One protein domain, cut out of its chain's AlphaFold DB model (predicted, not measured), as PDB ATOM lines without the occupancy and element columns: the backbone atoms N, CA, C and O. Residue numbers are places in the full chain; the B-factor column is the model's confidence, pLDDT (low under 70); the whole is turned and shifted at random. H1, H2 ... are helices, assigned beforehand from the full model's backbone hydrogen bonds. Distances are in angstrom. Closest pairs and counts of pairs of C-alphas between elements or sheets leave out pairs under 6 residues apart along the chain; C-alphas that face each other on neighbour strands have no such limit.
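Overview. This is residues 199 to 272 of the 272 residues of an uncharacterized protein of Ustilago hordei (strain Uh4875-4) (UniProt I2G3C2). The longest helix, H3, has H1 and H2 packed on it in a compact body, and a free tail, residues 255 to 272 with the small H4, sticks out and makes the length. The printed part has 74 residues, with four named helices, H1 to H4 in order, and no named strand: all helix. It is only just loose, close to compact, with a radius of gyration of the C-alphas of 14.0 A and spans of 43 by 21 by 18 A.

Along the chain. H3, residues 238 to 254, measures 23.8 A from C-alpha 238 at (-9.746, 6.803, 97.837). H2 is residues 215 to 223, 12.2 A; H1 is 203 to 210, 10.5 A; H4 is 264 to 267, 5.5 A, ending at (-20.898, 1.633, 128.936).

Arrangement. H3 and H2 touch as a helical hairpin, opposite ways at a shallow tilt of 27 degrees, closest at C-alphas Cys 250 and Val 215, 6.3 A. H3 touches H1 with residues 239 to 246 alone, closest at C-alphas Leu 243 and Ile 206, 6.7 A. H4 is apart from the others. In H1, H2 and H3 every O i to N i+4 pair is within hydrogen-bond range; H4 is too short for one.

Size, cuts and confidence. The printed part has no cut. The H2 to H3 link is long. Residues 254 to 272 have pLDDT under 70.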
ATOM      1  N   HIS A 199     -14.738  -2.895  89.494       91.62
ATOM      2  CA  HIS A 199     -14.512  -1.469  89.265       91.62
ATOM      3  C   HIS A 199     -14.323  -0.715  90.574       91.62
ATOM      4  O   HIS A 199     -14.810  -1.112  91.630       91.62
ATOM      5  N   LEU A 200     -13.604   0.405  90.491       91.00
ATOM      6  CA  LEU A 200     -13.536   1.359  91.588       91.00
ATOM      7  C   LEU A 200     -14.892   2.067  91.676       91.00
ATOM      8  O   LEU A 200     -15.298   2.699  90.693       91.00
ATOM      9  N   PRO A 201     -15.593   1.994  92.817       91.31
ATOM     10  CA  PRO A 201     -16.906   2.594  92.915       91.31
ATOM     11  C   PRO A 201     -16.798   4.116  92.897       91.31
ATOM     12  O   PRO A 201     -15.929   4.728  93.524       91.31
ATOM     13  N   THR A 202     -17.710   4.738  92.166       91.50
ATOM     14  CA  THR A 202     -17.859   6.191  92.104       91.50
ATOM     15  C   THR A 202     -18.549   6.719  93.363       91.50
ATOM     16  O   THR A 202     -19.318   6.017  94.021       91.50
ATOM     17  N   ASN A 203     -18.363   8.007  93.672       89.44
ATOM     18  CA  ASN A 203     -19.029   8.648  94.816       89.44
ATOM     19  C   ASN A 203     -20.563   8.505  94.774       89.44
ATOM     20  O   ASN A 203     -21.200   8.368  95.815       89.44
ATOM     21  N   GLY A 204     -21.161   8.510  93.577       91.31
ATOM     22  CA  GLY A 204     -22.604   8.329  93.407       91.31
ATOM     23  C   GLY A 204     -23.075   6.903  93.706       91.31
ATOM     24  O   GLY A 204     -24.155   6.720  94.265       91.31
ATOM     25  N   GLU A 205     -22.269   5.894  93.369       93.75
ATOM     26  CA  GLU A 205     -22.545   4.496  93.721       93.75
ATOM     27  C   GLU A 205     -22.402   4.267  95.223       93.75
ATOM     28  O   GLU A 205     -23.284   3.654  95.821       93.75
ATOM     29  N   ILE A 206     -21.358   4.834  95.837       90.69
ATOM     30  CA  ILE A 206     -21.140   4.814  97.289       90.69
ATOM     31  C   ILE A 206     -22.335   5.426  98.026       90.69
ATOM     32  O   ILE A 206     -22.900   4.787  98.916       90.69
ATOM     33  N   ALA A 207     -22.768   6.623  97.621       89.31
ATOM     34  CA  ALA A 207     -23.919   7.291  98.222       89.31
ATOM     35  C   ALA A 207     -25.200   6.449  98.081       89.31
ATOM     36  O   ALA A 207     -25.826   6.106  99.084       89.31
ATOM     37  N   ARG A 208     -25.540   6.019  96.859       92.56
ATOM     38  CA  ARG A 208     -26.754   5.226  96.586       92.56
ATOM     39  C   ARG A 208     -26.761   3.878  97.307       92.56
ATOM     40  O   ARG A 208     -27.821   3.383  97.685       92.56
ATOM     41  N   TRP A 209     -25.599   3.247  97.444       92.81
ATOM     42  CA  TRP A 209     -25.457   2.015  98.211       92.81
ATOM     43  C   TRP A 209     -25.711   2.276  99.697       92.81
ATOM     44  O   TRP A 209     -26.520   1.573 100.300       92.81
ATOM     45  N   SER A 210     -25.109   3.330 100.256       91.12
ATOM     46  CA  SER A 210     -25.227   3.668 101.679       91.12
ATOM     47  C   SER A 210     -26.645   4.042 102.126       91.12
ATOM     48  O   SER A 210     -27.039   3.705 103.236       91.12
ATOM     49  N   GLU A 211     -27.446   4.655 101.250       91.19
ATOM     50  CA  GLU A 211     -28.845   5.034 101.522       91.19
ATOM     51  C   GLU A 211     -29.758   3.841 101.847       91.19
ATOM     52  O   GLU A 211     -30.840   4.019 102.406       91.19
ATOM     53  N   ARG A 212     -29.348   2.617 101.490       92.94
ATOM     54  CA  ARG A 212     -30.135   1.397 101.719       92.94
ATOM     55  C   ARG A 212     -30.005   0.846 103.137       92.94
ATOM     56  O   ARG A 212     -30.758  -0.060 103.483       92.94
ATOM     57  N   PHE A 213     -29.065   1.361 103.923       90.38
ATOM     58  CA  PHE A 213     -28.710   0.821 105.230       90.38
ATOM     59  C   PHE A 213     -28.965   1.843 106.334       90.38
ATOM     60  O   PHE A 213     -28.782   3.049 106.159       90.38
ATOM     61  N   PHE A 214     -29.338   1.356 107.515       90.81
ATOM     62  CA  PHE A 214     -29.288   2.177 108.723       90.81
ATOM     63  C   PHE A 214     -27.830   2.361 109.162       90.81
ATOM     64  O   PHE A 214     -26.989   1.502 108.906       90.81
ATOM     65  N   VAL A 215     -27.523   3.453 109.870       87.94
ATOM     66  CA  VAL A 215     -26.137   3.826 110.230       87.94
ATOM     67  C   VAL A 215     -25.377   2.697 110.943       87.94
ATOM     68  O   VAL A 215     -24.215   2.452 110.635       87.94
ATOM     69  N   ALA A 216     -26.037   1.971 111.853       88.44
ATOM     70  CA  ALA A 216     -25.431   0.845 112.569       88.44
ATOM     71  C   ALA A 216     -25.092  -0.343 111.650       88.44
ATOM     72  O   ALA A 216     -24.062  -0.988 111.825       88.44
ATOM     73  N   GLU A 217     -25.937  -0.618 110.656       92.19
ATOM     74  CA  GLU A 217     -25.698  -1.682 109.681       92.19
ATOM     75  C   GLU A 217     -24.579  -1.278 108.718       92.19
ATOM     76  O   GLU A 217     -23.643  -2.043 108.512       92.19
ATOM     77  N   LEU A 218     -24.601  -0.037 108.227       91.75
ATOM     78  CA  LEU A 218     -23.535   0.506 107.387       91.75
ATOM     79  C   LEU A 218     -22.163   0.434 108.083       91.75
ATOM     80  O   LEU A 218     -21.168   0.078 107.452       91.75
ATOM     81  N   MET A 219     -22.116   0.724 109.387       91.44
ATOM     82  CA  MET A 219     -20.918   0.570 110.218       91.44
ATOM     83  C   MET A 219     -20.424  -0.873 110.287       91.44
ATOM     84  O   MET A 219     -19.234  -1.109 110.085       91.44
ATOM     85  N   ALA A 220     -21.317  -1.827 110.565       93.00
ATOM     86  CA  ALA A 220     -20.958  -3.242 110.649       93.00
ATOM     87  C   ALA A 220     -20.395  -3.747 109.312       93.00
ATOM     88  O   ALA A 220     -19.315  -4.331 109.274       93.00
ATOM     89  N   TRP A 221     -21.065  -3.418 108.204       93.31
ATOM     90  CA  TRP A 221     -20.608  -3.772 106.860       93.31
ATOM     91  C   TRP A 221     -19.241  -3.167 106.536       93.31
ATOM     92  O   TRP A 221     -18.371  -3.861 106.013       93.31
ATOM     93  N   PHE A 222     -19.021  -1.895 106.875       91.69
ATOM     94  CA  PHE A 222     -17.729  -1.248 106.658       91.69
ATOM     95  C   PHE A 222     -16.609  -1.872 107.509       91.69
ATOM     96  O   PHE A 222     -15.513  -2.100 106.992       91.69
ATOM     97  N   ALA A 223     -16.870  -2.164 108.787       91.56
ATOM     98  CA  ALA A 223     -15.897  -2.760 109.707       91.56
ATOM     99  C   ALA A 223     -15.478  -4.171 109.269       91.56
ATOM    100  O   ALA A 223     -14.287  -4.489 109.256       91.56
ATOM    101  N   ASP A 224     -16.446  -4.972 108.827       94.19
ATOM    102  CA  ASP A 224     -16.216  -6.323 108.315       94.19
ATOM    103  C   ASP A 224     -15.713  -6.337 106.857       94.19
ATOM    104  O   ASP A 224     -15.440  -7.400 106.302       94.19
ATOM    105  N   GLN A 225     -15.562  -5.161 106.234       92.75
ATOM    106  CA  GLN A 225     -15.149  -4.993 104.836       92.75
ATOM    107  C   GLN A 225     -16.066  -5.724 103.842       92.75
ATOM    108  O   GLN A 225     -15.624  -6.185 102.786       92.75
ATOM    109  N   TYR A 226     -17.359  -5.808 104.158       94.50
ATOM    110  CA  TYR A 226     -18.366  -6.286 103.224       94.50
ATOM    111  C   TYR A 226     -18.720  -5.167 102.243       94.50
ATOM    112  O   TYR A 226     -19.406  -4.202 102.575       94.50
ATOM    113  N   PHE A 227     -18.261  -5.319 101.004       92.19
ATOM    114  CA  PHE A 227     -18.608  -4.451  99.881       92.19
ATOM    115  C   PHE A 227     -19.365  -5.257  98.814       92.19
ATOM    116  O   PHE A 227     -19.305  -6.492  98.819       92.19
ATOM    117  N   PRO A 228     -20.104  -4.598  97.902       93.81
ATOM    118  CA  PRO A 228     -20.609  -5.252  96.699       93.81
ATOM    119  C   PRO A 228     -19.502  -6.032  95.977       93.81
ATOM    120  O   PRO A 228     -18.368  -5.572  95.884       93.81
ATOM    121  N   LEU A 229     -19.834  -7.229  95.484       91.44
ATOM    122  CA  LEU A 229     -18.879  -8.151  94.846       91.44
ATOM    123  C   LEU A 229     -18.199  -7.561  93.604       91.44
ATOM    124  O   LEU A 229     -17.124  -8.014  93.219       91.44
ATOM    125  N   ASP A 230     -18.853  -6.593  92.971       92.81
ATOM    126  CA  ASP A 230     -18.377  -5.879  91.796       92.81
ATOM    127  C   ASP A 230     -17.440  -4.706  92.127       92.81
ATOM    128  O   ASP A 230     -16.855  -4.103  91.228       92.81
ATOM    129  N   TRP A 231     -17.266  -4.374  93.409       93.44
ATOM    130  CA  TRP A 231     -16.389  -3.285  93.824       93.44
ATOM    131  C   TRP A 231     -14.995  -3.800  94.155       93.44
ATOM    132  O   TRP A 231     -14.819  -4.672  95.006       93.44
ATOM    133  N   ASP A 232     -13.990  -3.188  93.537       93.25
ATOM    134  CA  ASP A 232     -12.611  -3.287  93.999       93.25
ATOM    135  C   ASP A 232     -12.343  -2.128  94.964       93.25
ATOM    136  O   ASP A 232     -12.314  -0.961  94.568       93.25
ATOM    137  N   VAL A 233     -12.196  -2.428  96.255       92.44
ATOM    138  CA  VAL A 233     -11.910  -1.419  97.288       92.44
ATOM    139  C   VAL A 233     -10.600  -1.776  97.991       92.44
ATOM    140  O   VAL A 233     -10.615  -2.324  99.099       92.44
ATOM    141  N   PRO A 234      -9.439  -1.460  97.383       92.19
ATOM    142  CA  PRO A 234      -8.151  -1.729  98.003       92.19
ATOM    143  C   PRO A 234      -8.012  -1.009  99.349       92.19
ATOM    144  O   PRO A 234      -8.547   0.088  99.558       92.19
ATOM    145  N   ALA A 235      -7.250  -1.597 100.270       90.94
ATOM    146  CA  ALA A 235      -6.907  -0.933 101.523       90.94
ATOM    147  C   ALA A 235      -6.143   0.378 101.243       90.94
ATOM    148  O   ALA A 235      -5.255   0.416 100.397       90.94
ATOM    149  N   GLY A 236      -6.522   1.463 101.924       90.38
ATOM    150  CA  GLY A 236      -5.940   2.795 101.707       90.38
ATOM    151  C   GLY A 236      -6.382   3.500 100.417       90.38
ATOM    152  O   GLY A 236      -5.897   4.589 100.128       90.38
ATOM    153  N   SER A 237      -7.297   2.915  99.636       91.62
ATOM    154  CA  SER A 237      -7.806   3.546  98.416       91.62
ATOM    155  C   SER A 237      -8.745   4.724  98.706       91.62
ATOM    156  O   SER A 237      -9.409   4.785  99.744       91.62
ATOM    157  N   LEU A 238      -8.847   5.650  97.748       91.06
ATOM    158  CA  LEU A 238      -9.746   6.803  97.837       91.06
ATOM    159  C   LEU A 238     -11.221   6.401  98.048       91.06
ATOM    160  O   LEU A 238     -11.844   6.980  98.936       91.06
ATOM    161  N   PRO A 239     -11.777   5.379  97.364       88.94
ATOM    162  CA  PRO A 239     -13.123   4.888  97.660       88.94
ATOM    163  C   PRO A 239     -13.315   4.415  99.105       88.94
ATOM    164  O   PRO A 239     -14.351   4.701  99.707       88.94
ATOM    165  N   LYS A 240     -12.309   3.756  99.702       90.62
ATOM    166  CA  LYS A 240     -12.347   3.352 101.117       90.62
ATOM    167  C   LYS A 240     -12.390   4.568 102.042       90.62
ATOM    168  O   LYS A 240     -13.176   4.586 102.987       90.62
ATOM    169  N   CYS A 241     -11.596   5.598 101.748       91.31
ATOM    170  CA  CYS A 241     -11.626   6.866 102.481       91.31
ATOM    171  C   CYS A 241     -12.977   7.580 102.338       91.31
ATOM    172  O   CYS A 241     -13.505   8.079 103.329       91.31
ATOM    173  N   CYS A 242     -13.569   7.593 101.140       90.12
ATOM    174  CA  CYS A 242     -14.896   8.165 100.907       90.12
ATOM    175  C   CYS A 242     -15.991   7.411 101.674       90.12
ATOM    176  O   CYS A 242     -16.830   8.044 102.310       90.12
ATOM    177  N   LEU A 243     -15.958   6.073 101.671       89.38
ATOM    178  CA  LEU A 243     -16.860   5.238 102.472       89.38
ATOM    179  C   LEU A 243     -16.704   5.519 103.969       89.38
ATOM    180  O   LEU A 243     -17.701   5.712 104.660       89.38
ATOM    181  N   HIS A 244     -15.467   5.618 104.457       91.06
ATOM    182  CA  HIS A 244     -15.189   5.959 105.849       91.06
ATOM    183  C   HIS A 244     -15.748   7.339 106.225       91.06
ATOM    184  O   HIS A 244     -16.471   7.468 107.210       91.06
ATOM    185  N   GLN A 245     -15.472   8.367 105.416       91.31
ATOM    186  CA  GLN A 245     -16.011   9.712 105.625       91.31
ATOM    187  C   GLN A 245     -17.537   9.721 105.610       91.31
ATOM    188  O   GLN A 245     -18.142  10.415 106.424       91.31
ATOM    189  N   LEU A 246     -18.166   8.949 104.723       88.88
ATOM    190  CA  LEU A 246     -19.617   8.849 104.658       88.88
ATOM    191  C   LEU A 246     -20.191   8.181 105.912       88.88
ATOM    192  O   LEU A 246     -21.147   8.705 106.476       88.88
ATOM    193  N   VAL A 247     -19.579   7.099 106.404       88.31
ATOM    194  CA  VAL A 247     -19.953   6.478 107.687       88.31
ATOM    195  C   VAL A 247     -19.845   7.492 108.826       88.31
ATOM    196  O   VAL A 247     -20.807   7.681 109.568       88.31
ATOM    197  N   MET A 248     -18.725   8.213 108.918       89.94
ATOM    198  CA  MET A 248     -18.526   9.250 109.937       89.94
ATOM    199  C   MET A 248     -19.533  10.399 109.806       89.94
ATOM    200  O   MET A 248     -20.048  10.906 110.805       89.94
ATOM    201  N   LEU A 249     -19.873  10.796 108.581       88.81
ATOM    202  CA  LEU A 249     -20.875  11.822 108.316       88.81
ATOM    203  C   LEU A 249     -22.278  11.355 108.723       88.81
ATOM    204  O   LEU A 249     -23.038  12.120 109.307       88.81
ATOM    205  N   CYS A 250     -22.631  10.106 108.432       83.12
ATOM    206  CA  CYS A 250     -23.900   9.505 108.826       83.12
ATOM    207  C   CYS A 250     -24.012   9.364 110.347       83.12
ATOM    208  O   CYS A 250     -25.073   9.654 110.897       83.12
ATOM    209  N   LEU A 251     -22.924   8.997 111.030       81.62
ATOM    210  CA  LEU A 251     -22.861   9.020 112.490       81.62
ATOM    211  C   LEU A 251     -23.088  10.436 113.006       81.62
ATOM    212  O   LEU A 251     -24.024  10.665 113.755       81.62
ATOM    213  N   THR A 252     -22.305  11.414 112.557       83.50
ATOM    214  CA  THR A 252     -22.393  12.789 113.075       83.50
ATOM    215  C   THR A 252     -23.734  13.462 112.772       83.50
ATOM    216  O   THR A 252     -24.273  14.148 113.638       83.50
ATOM    217  N   LYS A 253     -24.328  13.221 111.595       80.50
ATOM    218  CA  LYS A 253     -25.672  13.714 111.242       80.50
ATOM    219  C   LYS A 253     -26.789  12.984 111.985       80.50
ATOM    220  O   LYS A 253     -27.779  13.613 112.348       80.50
ATOM    221  N   GLY A 254     -26.650  11.677 112.198       65.69
ATOM    222  CA  GLY A 254     -27.607  10.875 112.960       65.69
ATOM    223  C   GLY A 254     -27.497  11.062 114.479       65.69
ATOM    224  O   GLY A 254     -28.430  10.716 115.196       65.69
ATOM    225  N   CYS A 255     -26.391  11.628 114.972       57.09
ATOM    226  CA  CYS A 255     -26.091  11.813 116.399       57.09
ATOM    227  C   CYS A 255     -26.491  13.194 116.963       57.09
ATOM    228  O   CYS A 255     -25.872  13.690 117.905       57.09
ATOM    229  N   MET A 256     -27.545  13.820 116.436       51.53
ATOM    230  CA  MET A 256     -28.123  15.049 116.995       51.53
ATOM    231  C   MET A 256     -29.498  14.784 117.644       51.53
ATOM    232  O   MET A 256     -30.424  14.407 116.926       51.53
ATOM    233  N   PRO A 257     -29.677  15.054 118.956       54.03
ATOM    234  CA  PRO A 257     -28.670  14.933 120.005       54.03
ATOM    235  C   PRO A 257     -28.444  13.444 120.279       54.03
ATOM    236  O   PRO A 257     -29.370  12.640 120.165       54.03
ATOM    237  N   TRP A 258     -27.219  13.075 120.638       48.78
ATOM    238  CA  TRP A 258     -26.888  11.771 121.201       48.78
ATOM    239  C   TRP A 258     -28.056  11.291 122.076       48.78
ATOM    240  O   TRP A 258     -28.392  12.002 123.030       48.78
ATOM    241  N   PRO A 259     -28.720  10.149 121.791       49.88
ATOM    242  CA  PRO A 259     -29.506   9.526 122.840       49.88
ATOM    243  C   PRO A 259     -28.495   9.335 123.956       49.88
ATOM    244  O   PRO A 259     -27.520   8.632 123.735       49.88
ATOM    245  N   SER A 260     -28.625  10.056 125.072       49.84
ATOM    246  CA  SER A 260     -27.725   9.921 126.215       49.84
ATOM    247  C   SER A 260     -27.480   8.429 126.401       49.84
ATOM    248  O   SER A 260     -28.441   7.697 126.657       49.84
ATOM    249  N   TRP A 261     -26.261   7.962 126.124       49.84
ATOM    250  CA  TRP A 261     -25.949   6.542 125.996       49.84
ATOM    251  C   TRP A 261     -25.904   5.943 127.407       49.84
ATOM    252  O   TRP A 261     -24.865   5.555 127.916       49.84
ATOM    253  N   GLN A 262     -27.057   5.895 128.071       51.31
ATOM    254  CA  GLN A 262     -27.293   5.236 129.355       51.31
ATOM    255  C   GLN A 262     -27.746   3.786 129.141       51.31
ATOM    256  O   GLN A 262     -28.370   3.166 129.999       51.31
ATOM    257  N   CYS A 263     -27.472   3.224 127.967       58.31
ATOM    258  CA  CYS A 263     -27.651   1.807 127.724       58.31
ATOM    259  C   CYS A 263     -26.455   1.075 128.360       58.31
ATOM    260  O   CYS A 263     -25.297   1.331 128.030       58.31
ATOM    261  N   HIS A 264     -26.742   0.148 129.281       54.16
ATOM    262  CA  HIS A 264     -25.742  -0.624 130.035       54.16
ATOM    263  C   HIS A 264     -24.766  -1.403 129.126       54.16
ATOM    264  O   HIS A 264     -23.663  -1.752 129.539       54.16
ATOM    265  N   TRP A 265     -25.155  -1.694 127.883       52.03
ATOM    266  CA  TRP A 265     -24.297  -2.375 126.912       52.03
ATOM    267  C   TRP A 265     -23.209  -1.470 126.322       52.03
ATOM    268  O   TRP A 265     -22.101  -1.942 126.091       52.03
ATOM    269  N   CYS A 266     -23.481  -0.180 126.132       59.62
ATOM    270  CA  CYS A 266     -22.521   0.757 125.542       59.62
ATOM    271  C   CYS A 266     -21.494   1.274 126.558       59.62
ATOM    272  O   CYS A 266     -20.354   1.524 126.184       59.62
ATOM    273  N   PHE A 267     -21.843   1.325 127.850       56.06
ATOM    274  CA  PHE A 267     -20.898   1.633 128.936       56.06
ATOM    275  C   PHE A 267     -19.694   0.672 128.969       56.06
ATOM    276  O   PHE A 267     -18.576   1.072 129.278       56.06
ATOM    277  N   ASN A 268     -19.901  -0.591 128.590       64.94
ATOM    278  CA  ASN A 268     -18.840  -1.597 128.574       64.94
ATOM    279  C   ASN A 268     -17.914  -1.509 127.349       64.94
ATOM    280  O   ASN A 268     -16.914  -2.220 127.309       64.94
ATOM    281  N   LEU A 269     -18.233  -0.677 126.349       60.91
ATOM    282  CA  LEU A 269     -17.447  -0.566 125.114       60.91
ATOM    283  C   LEU A 269     -16.346   0.506 125.176       60.91
ATOM    284  O   LEU A 269     -15.549   0.588 124.249       60.91
ATOM    285  N   GLY A 270     -16.251   1.287 126.259       46.28
ATOM    286  CA  GLY A 270     -15.099   2.162 126.522       46.28
ATOM    287  C   GLY A 270     -14.882   3.300 125.517       46.28
ATOM    288  O   GLY A 270     -13.815   3.907 125.512       46.28
ATOM    289  N   THR A 271     -15.865   3.598 124.668       47.69
ATOM    290  CA  THR A 271     -15.863   4.797 123.827       47.69
ATOM    291  C   THR A 271     -16.269   6.014 124.669       47.69
ATOM    292  O   THR A 271     -17.268   5.897 125.386       47.69
ATOM    293  N   PRO A 272     -15.521   7.134 124.618       45.44
ATOM    294  CA  PRO A 272     -15.855   8.357 125.348       45.44
ATOM    295  C   PRO A 272     -17.184   8.977 124.901       45.44
ATOM    296  O   PRO A 272     -17.548   8.818 123.712       45.44
TER     297      PRO A 272